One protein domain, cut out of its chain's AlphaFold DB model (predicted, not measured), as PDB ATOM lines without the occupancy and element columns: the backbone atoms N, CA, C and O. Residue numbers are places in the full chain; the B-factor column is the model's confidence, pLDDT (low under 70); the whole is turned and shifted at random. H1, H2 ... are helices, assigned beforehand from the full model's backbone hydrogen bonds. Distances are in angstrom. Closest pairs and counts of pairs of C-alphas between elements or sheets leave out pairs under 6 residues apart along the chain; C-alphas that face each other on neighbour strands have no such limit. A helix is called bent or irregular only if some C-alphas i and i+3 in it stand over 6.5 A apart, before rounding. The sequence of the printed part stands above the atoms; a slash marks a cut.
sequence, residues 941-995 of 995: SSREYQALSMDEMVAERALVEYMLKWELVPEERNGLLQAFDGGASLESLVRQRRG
ATOM      1  N   SER A 941      10.509 -16.295 -28.425       70.00
ATOM      2  CA  SER A 941       9.173 -16.132 -27.842       70.00
ATOM      3  C   SER A 941       8.176 -15.686 -28.913       70.00
ATOM      4  O   SER A 941       8.573 -15.151 -29.949       70.00
ATOM      5  N   SER A 942       6.870 -15.840 -28.672       72.25
ATOM      6  CA  SER A 942       5.814 -15.423 -29.614       72.25
ATOM      7  C   SER A 942       5.912 -13.933 -29.997       72.25
ATOM      8  O   SER A 942       5.655 -13.568 -31.143       72.25
ATOM      9  N   ARG A 943       6.392 -13.083 -29.077       77.00
ATOM     10  CA  ARG A 943       6.716 -11.669 -29.331       77.00
ATOM     11  C   ARG A 943       7.916 -11.494 -30.264       77.00
ATOM     12  O   ARG A 943       7.857 -10.706 -31.202       77.00
ATOM     13  N   GLU A 944       8.999 -12.231 -30.034       78.88
ATOM     14  CA  GLU A 944      10.180 -12.177 -30.902       78.88
ATOM     15  C   GLU A 944       9.880 -12.704 -32.311       78.88
ATOM     16  O   GLU A 944      10.415 -12.173 -33.281       78.88
ATOM     17  N   TYR A 945       8.968 -13.674 -32.450       73.06
ATOM     18  CA  TYR A 945       8.415 -14.056 -33.753       73.06
ATOM     19  C   TYR A 945       7.680 -12.920 -34.435       73.06
ATOM     20  O   TYR A 945       7.943 -12.643 -35.603       73.06
ATOM     21  N   GLN A 946       6.774 -12.264 -33.712       75.50
ATOM     22  CA  GLN A 946       6.007 -11.154 -34.251       75.50
ATOM     23  C   GLN A 946       6.945 -10.040 -34.739       75.50
ATOM     24  O   GLN A 946       6.829  -9.614 -35.887       75.50
ATOM     25  N   ALA A 947       7.952  -9.675 -33.942       79.00
ATOM     26  CA  ALA A 947       8.991  -8.725 -34.325       79.00
ATOM     27  C   ALA A 947       9.793  -9.171 -35.563       79.00
ATOM     28  O   ALA A 947       9.988  -8.380 -36.480       79.00
ATOM     29  N   LEU A 948      10.228 -10.433 -35.651       71.69
ATOM     30  CA  LEU A 948      10.962 -10.943 -36.822       71.69
ATOM     31  C   LEU A 948      10.092 -11.066 -38.086       71.69
ATOM     32  O   LEU A 948      10.631 -11.042 -39.190       71.69
ATOM     33  N   SER A 949       8.768 -11.169 -37.935       67.50
ATOM     34  CA  SER A 949       7.802 -11.169 -39.044       67.50
ATOM     35  C   SER A 949       7.403  -9.770 -39.539       67.50
ATOM     36  O   SER A 949       6.760  -9.658 -40.580       67.50
ATOM     37  N   MET A 950       7.780  -8.710 -38.817       74.75
ATOM     38  CA  MET A 950       7.556  -7.318 -39.218       74.75
ATOM     39  C   MET A 950       8.629  -6.809 -40.197       74.75
ATOM     40  O   MET A 950       9.686  -7.420 -40.384       74.75
ATOM     41  N   ASP A 951       8.361  -5.651 -40.807       70.62
ATOM     42  CA  ASP A 951       9.286  -4.963 -41.713       70.62
ATOM     43  C   ASP A 951      10.651  -4.668 -41.065       70.62
ATOM     44  O   ASP A 951      10.761  -4.358 -39.877       70.62
ATOM     45  N   GLU A 952      11.705  -4.671 -41.885       63.00
ATOM     46  CA  GLU A 952      13.103  -4.448 -41.467       63.00
ATOM     47  C   GLU A 952      13.357  -3.098 -40.782       63.00
ATOM     48  O   GLU A 952      14.329  -2.942 -40.045       63.00
ATOM     49  N   MET A 953      12.463  -2.131 -40.990       65.00
ATOM     50  CA  MET A 953      12.531  -0.795 -40.399       65.00
ATOM     51  C   MET A 953      11.997  -0.727 -38.956       65.00
ATOM     52  O   MET A 953      12.125   0.314 -38.310       65.00
ATOM     53  N   VAL A 954      11.385  -1.797 -38.432       82.25
ATOM     54  CA  VAL A 954      10.810  -1.799 -37.079       82.25
ATOM     55  C   VAL A 954      11.914  -1.920 -36.025       82.25
ATOM     56  O   VAL A 954      12.672  -2.888 -35.991       82.25
ATOM     57  N   ALA A 955      11.982  -0.948 -35.108       80.44
ATOM     58  CA  ALA A 955      13.006  -0.900 -34.058       80.44
ATOM     59  C   ALA A 955      12.995  -2.135 -33.135       80.44
ATOM     60  O   ALA A 955      14.044  -2.545 -32.643       80.44
ATOM     61  N   GLU A 956      11.830  -2.756 -32.945       81.62
ATOM     62  CA  GLU A 956      11.681  -4.017 -32.217       81.62
ATOM     63  C   GLU A 956      12.272  -5.206 -32.991       81.62
ATOM     64  O   GLU A 956      12.988  -6.014 -32.405       81.62
ATOM     65  N   ARG A 957      12.089  -5.277 -34.320       80.44
ATOM     66  CA  ARG A 957      12.783  -6.267 -35.158       80.44
ATOM     67  C   ARG A 957      14.293  -6.090 -35.068       80.44
ATOM     68  O   ARG A 957      15.010  -7.062 -34.851       80.44
ATOM     69  N   ALA A 958      14.776  -4.853 -35.172       80.56
ATOM     70  CA  ALA A 958      16.197  -4.543 -35.032       80.56
ATOM     71  C   ALA A 958      16.744  -4.887 -33.629       80.56
ATOM     72  O   ALA A 958      17.890  -5.326 -33.515       80.56
ATOM     73  N   LEU A 959      15.927  -4.758 -32.572       82.38
ATOM     74  CA  LEU A 959      16.261  -5.240 -31.229       82.38
ATOM     75  C   LEU A 959      16.357  -6.770 -31.197       82.38
ATOM     76  O   LEU A 959      17.366  -7.290 -30.734       82.38
ATOM     77  N   VAL A 960      15.366  -7.499 -31.715       78.12
ATOM     78  CA  VAL A 960      15.368  -8.974 -31.710       78.12
ATOM     79  C   VAL A 960      16.490  -9.547 -32.579       78.12
ATOM     80  O   VAL A 960      17.184 -10.466 -32.145       78.12
ATOM     81  N   GLU A 961      16.763  -8.958 -33.745       75.50
ATOM     82  CA  GLU A 961      17.941  -9.299 -34.545       75.50
ATOM     83  C   GLU A 961      19.243  -9.021 -33.777       75.50
ATOM     84  O   GLU A 961      20.136  -9.863 -33.800       75.50
ATOM     85  N   TYR A 962      19.362  -7.910 -33.037       79.00
ATOM     86  CA  TYR A 962      20.515  -7.650 -32.160       79.00
ATOM     87  C   TYR A 962      20.620  -8.668 -31.008       79.00
ATOM     88  O   TYR A 962      21.716  -9.126 -30.683       79.00
ATOM     89  N   MET A 963      19.500  -9.066 -30.408       77.88
ATOM     90  CA  MET A 963      19.466 -10.024 -29.303       77.88
ATOM     91  C   MET A 963      19.870 -11.439 -29.734       77.88
ATOM     92  O   MET A 963      20.701 -12.066 -29.073       77.88
ATOM     93  N   LEU A 964      19.336 -11.914 -30.865       71.94
ATOM     94  CA  LEU A 964      19.758 -13.160 -31.511       71.94
ATOM     95  C   LEU A 964      21.229 -13.103 -31.926       71.94
ATOM     96  O   LEU A 964      21.980 -14.039 -31.661       71.94
ATOM     97  N   LYS A 965      21.650 -11.985 -32.530       68.94
ATOM     98  CA  LYS A 965      23.032 -11.743 -32.955       68.94
ATOM     99  C   LYS A 965      24.010 -11.965 -31.796       68.94
ATOM    100  O   LYS A 965      25.006 -12.658 -31.971       68.94
ATOM    101  N   TRP A 966      23.718 -11.457 -30.601       69.62
ATOM    102  CA  TRP A 966      24.564 -11.647 -29.414       69.62
ATOM    103  C   TRP A 966      24.357 -12.968 -28.644       69.62
ATOM    104  O   TRP A 966      24.870 -13.082 -27.531       69.62
ATOM    105  N   GLU A 967      23.648 -13.952 -29.210       68.75
ATOM    106  CA  GLU A 967      23.393 -15.277 -28.610       68.75
ATOM    107  C   GLU A 967      22.840 -15.207 -27.167       68.75
ATOM    108  O   GLU A 967      23.170 -16.032 -26.318       68.75
ATOM    109  N   LEU A 968      21.992 -14.211 -26.881       69.62
ATOM    110  CA  LEU A 968      21.433 -13.965 -25.546       69.62
ATOM    111  C   LEU A 968      20.532 -15.103 -25.050       69.62
ATOM    112  O   LEU A 968      19.710 -15.629 -25.813       69.62
ATOM    113  N   VAL A 969      20.604 -15.423 -23.754       68.19
ATOM    114  CA  VAL A 969      19.660 -16.380 -23.143       68.19
ATOM    115  C   VAL A 969      18.258 -15.753 -23.005       68.19
ATOM    116  O   VAL A 969      18.153 -14.524 -22.941       68.19
ATOM    117  N   PRO A 970      17.163 -16.544 -22.985       70.44
ATOM    118  CA  PRO A 970      15.793 -16.014 -22.963       70.44
ATOM    119  C   PRO A 970      15.522 -14.993 -21.845       70.44
ATOM    120  O   PRO A 970      14.752 -14.054 -22.030       70.44
ATOM    121  N   GLU A 971      16.176 -15.146 -20.696       69.12
ATOM    122  CA  GLU A 971      16.083 -14.244 -19.548       69.12
ATOM    123  C   GLU A 971      16.688 -12.861 -19.845       69.12
ATOM    124  O   GLU A 971      16.067 -11.841 -19.546       69.12
ATOM    125  N   GLU A 972      17.860 -12.808 -20.490       75.00
ATOM    126  CA  GLU A 972      18.483 -11.550 -20.928       75.00
ATOM    127  C   GLU A 972      17.662 -10.876 -22.039       75.00
ATOM    128  O   GLU A 972      17.543  -9.649 -22.065       75.00
ATOM    129  N   ARG A 973      17.064 -11.671 -22.941       81.06
ATOM    130  CA  ARG A 973      16.212 -11.163 -24.029       81.06
ATOM    131  C   ARG A 973      14.925 -10.542 -23.499       81.06
ATOM    132  O   ARG A 973      14.602  -9.412 -23.854       81.06
ATOM    133  N   ASN A 974      14.257 -11.208 -22.558       80.88
ATOM    134  CA  ASN A 974      13.122 -10.627 -21.840       80.88
ATOM    135  C   ASN A 974      13.505  -9.343 -21.087       80.88
ATOM    136  O   ASN A 974      12.738  -8.384 -21.116       80.88
ATOM    137  N   GLY A 975      14.691  -9.279 -20.470       80.81
ATOM    138  CA  GLY A 975      15.181  -8.061 -19.813       80.81
ATOM    139  C   GLY A 975      15.350  -6.872 -20.769       80.81
ATOM    140  O   GLY A 975      14.952  -5.755 -20.442       80.81
ATOM    141  N   LEU A 976      15.884  -7.102 -21.974       82.56
ATOM    142  CA  LEU A 976      16.011  -6.059 -23.001       82.56
ATOM    143  C   LEU A 976      14.663  -5.649 -23.610       82.56
ATOM    144  O   LEU A 976      14.451  -4.460 -23.836       82.56
ATOM    145  N   LEU A 977      13.743  -6.594 -23.830       85.44
ATOM    146  CA  LEU A 977      12.381  -6.298 -24.292       85.44
ATOM    147  C   LEU A 977      11.608  -5.461 -23.260       85.44
ATOM    148  O   LEU A 977      10.998  -4.462 -23.623       85.44
ATOM    149  N   GLN A 978      11.711  -5.789 -21.968       85.56
ATOM    150  CA  GLN A 978      11.115  -4.995 -20.884       85.56
ATOM    151  C   GLN A 978      11.731  -3.591 -20.775       85.56
ATOM    152  O   GLN A 978      11.024  -2.623 -20.502       85.56
ATOM    153  N   ALA A 979      13.039  -3.449 -21.007       83.88
ATOM    154  CA  ALA A 979      13.687  -2.138 -21.030       83.88
ATOM    155  C   ALA A 979      13.243  -1.292 -22.242       83.88
ATOM    156  O   ALA A 979      13.051  -0.083 -22.110       83.88
ATOM    157  N   PHE A 980      13.029  -1.927 -23.399       87.94
ATOM    158  CA  PHE A 980      12.468  -1.303 -24.601       87.94
ATOM    159  C   PHE A 980      11.014  -0.847 -24.385       87.94
ATOM    160  O   PHE A 980      10.692   0.300 -24.692       87.94
ATOM    161  N   ASP A 981      10.174  -1.675 -23.750       84.44
ATOM    162  CA  ASP A 981       8.815  -1.294 -23.317       84.44
ATOM    163  C   ASP A 981       8.828  -0.113 -22.335       84.44
ATOM    164  O   ASP A 981       7.970   0.766 -22.388       84.44
ATOM    165  N   GLY A 982       9.841  -0.062 -21.464       83.31
ATOM    166  CA  GLY A 982      10.123   1.060 -20.567       83.31
ATOM    167  C   GLY A 982      10.577   2.350 -21.267       83.31
ATOM    168  O   GLY A 982      10.935   3.311 -20.587       83.31
ATOM    169  N   GLY A 983      10.583   2.391 -22.603       82.94
ATOM    170  CA  GLY A 983      10.939   3.562 -23.404       82.94
ATOM    171  C   GLY A 983      12.440   3.748 -23.636       82.94
ATOM    172  O   GLY A 983      12.849   4.802 -24.131       82.94
ATOM    173  N   ALA A 984      13.283   2.762 -23.305       84.56
ATOM    174  CA  ALA A 984      14.705   2.833 -23.625       84.56
ATOM    175  C   ALA A 984      14.913   2.749 -25.145       84.56
ATOM    176  O   ALA A 984      14.483   1.799 -25.801       84.56
ATOM    177  N   SER A 985      15.608   3.736 -25.719       83.44
ATOM    178  CA  SER A 985      15.877   3.737 -27.158       83.44
ATOM    179  C   SER A 985      16.754   2.545 -27.555       83.44
ATOM    180  O   SER A 985      17.670   2.158 -26.825       83.44
ATOM    181  N   LEU A 986      16.515   2.004 -28.755       79.44
ATOM    182  CA  LEU A 986      17.321   0.922 -29.334       79.44
ATOM    183  C   LEU A 986      18.824   1.237 -29.262       79.44
ATOM    184  O   LEU A 986      19.621   0.387 -28.881       79.44
ATOM    185  N   GLU A 987      19.214   2.479 -29.560       77.81
ATOM    186  CA  GLU A 987      20.610   2.902 -29.470       77.81
ATOM    187  C   GLU A 987      21.149   2.889 -28.027       77.81
ATOM    188  O   GLU A 987      22.293   2.485 -27.821       77.81
ATOM    189  N   SER A 988      20.350   3.261 -27.021       79.88
ATOM    190  CA  SER A 988      20.756   3.159 -25.612       79.88
ATOM    191  C   SER A 988      20.995   1.704 -25.208       79.88
ATOM    192  O   SER A 988      22.059   1.390 -24.677       79.88
ATOM    193  N   LEU A 989      20.059   0.805 -25.526       78.19
ATOM    194  CA  LEU A 989      20.166  -0.632 -25.238       78.19
ATOM    195  C   LEU A 989      21.384  -1.271 -25.930       78.19
ATOM    196  O   LEU A 989      22.115  -2.055 -25.325       78.19
ATOM    197  N   VAL A 990      21.651  -0.882 -27.179       74.50
ATOM    198  CA  VAL A 990      22.798  -1.356 -27.971       74.50
ATOM    199  C   VAL A 990      24.137  -0.799 -27.469       74.50
ATOM    200  O   VAL A 990      25.152  -1.496 -27.556       74.50
ATOM    201  N   ARG A 991      24.169   0.441 -26.955       67.81
ATOM    202  CA  ARG A 991      25.376   1.084 -26.397       67.81
ATOM    203  C   ARG A 991      25.701   0.598 -24.984       67.81
ATOM    204  O   ARG A 991      26.871   0.363 -24.699       67.81
ATOM    205  N   GLN A 992      24.697   0.404 -24.125       61.75
ATOM    206  CA  GLN A 992      24.865   0.036 -22.709       61.75
ATOM    207  C   GLN A 992      25.534  -1.336 -22.497       61.75
ATOM    208  O   GLN A 992      26.018  -1.609 -21.405       61.75
ATOM    209  N   ARG A 993      25.596  -2.178 -23.539       56.69
ATOM    210  CA  ARG A 993      26.288  -3.483 -23.550       56.69
ATOM    211  C   ARG A 993      27.586  -3.498 -24.383       56.69
ATOM    212  O   ARG A 993      28.132  -4.562 -24.655       56.69
ATOM    213  N   ARG A 994      28.052  -2.334 -24.859       50.88
ATOM    214  CA  ARG A 994      29.336  -2.165 -25.578       50.88
ATOM    215  C   ARG A 994      30.425  -1.476 -24.746       50.88
ATOM    216  O   ARG A 994      31.568  -1.445 -25.202       50.88
ATOM    217  N   GLY A 995      30.062  -0.909 -23.597       36.16
ATOM    218  CA  GLY A 995      30.978  -0.533 -22.515       36.16
ATOM    219  C   GLY A 995      30.899  -1.547 -21.383       36.16
ATOM    220  O   GLY A 995      31.865  -1.572 -20.597       36.16
TER     221      GLY A 995
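This is residues 941 to 995 of the 995 residues of an uncharacterized protein of Botryotinia calthae (UniProt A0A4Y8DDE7). Four short helices make a small, rounded body: H2 and H3 run side by side in opposite ways through the middle, with a little space between them, while H1 and H4 lie towards the two ends of the longest axis. H1 packs crosswise on H2, and H4 packs at a steep tilt on both H2 and H3, while H1 and H4 are apart. The printed part has 55 residues, with four named helices in the order H1, H2, H3, H4 and no named strand; the class is all helix. The whole is compact, with a radius of gyration of the C-alphas of 10.4 A, and the C-alphas span 30 by 22 by 20 A along their three main axes.

The printed part begins at Ser 941, and H1 follows at once as residues 942 to 949, with its first C-alpha, that of Ser 942, at (5.814, -15.423, -29.614). Five residues further on comes H2, residues 955 to 965, which measures 14.8 A from first to last C-alpha; C-alpha 955 is at (13.006, -0.900, -34.058). H3, residues 970 to 981, is the longest helix, with 12 residues and 16.3 A from first to last C-alpha. H4 closes the row of helices along the chain as residues 986 to 992, 7 residues in length, and its last C-alpha, that of Gln 992, is at (24.865, 0.036, -22.709). H1 and H4 measure 10.5 A and 10.1 A from first to last C-alpha. None of the four helices is bent or irregular.

H1 and H2 touch, with 9 pairs of C-alphas within 8 A, and their closest C-alphas, those of Ala 947 and Arg 957, are 4.6 A apart. Their lines stand about perpendicular, at 77 degrees. H2 and H3 are close but not clearly touching, with 1 pair of C-alphas within 8 A, that of Met 963 and Arg 973 at 6.3 A. They run opposite ways at a shallow tilt of 21 degrees, with their centres 10.9 A apart. H2 and H4 touch; their closest C-alphas are those of Leu 959 and Leu 986, 6.5 A apart. These two helices run the same way at a steep tilt of 41 degrees. H3 touches H4 with residues 976 to 980 alone, and the closest C-alphas are those of Phe 980 and Leu 986, 7.1 A apart. H3 and H4 run opposite ways at a steep tilt of 58 degrees. The helix packing is mostly crossed: of the 3 pairs of helices that touch, 0 are at a shallow tilt. H1 and H3 are near each other, with 5 pairs of C-alphas within 10 A, while H1 and H4 are apart. In H1, H2, H3 and H4 every O i to N i+4 pair is within hydrogen-bond range.

The two C-alphas farthest apart are those of Ser 949 and Gly 995, at 30.4 A, and the first and last printed C-alphas, those of Ser 941 and Gly 995, are 27.3 A apart. Gly 995 is the chain's last residue. The printed part has no cut. The links from H1 to H2, from H2 to H3 and from H3 to H4 are tight, with 5, 4 and 4 residues. The mean pLDDT of the printed part is 74.9, and 14 residues are under 70: residue 949, residues 952 to 953, residues 965 to 969, residue 971 and residues 991 to 995, of which 991 to 992 belong to H4.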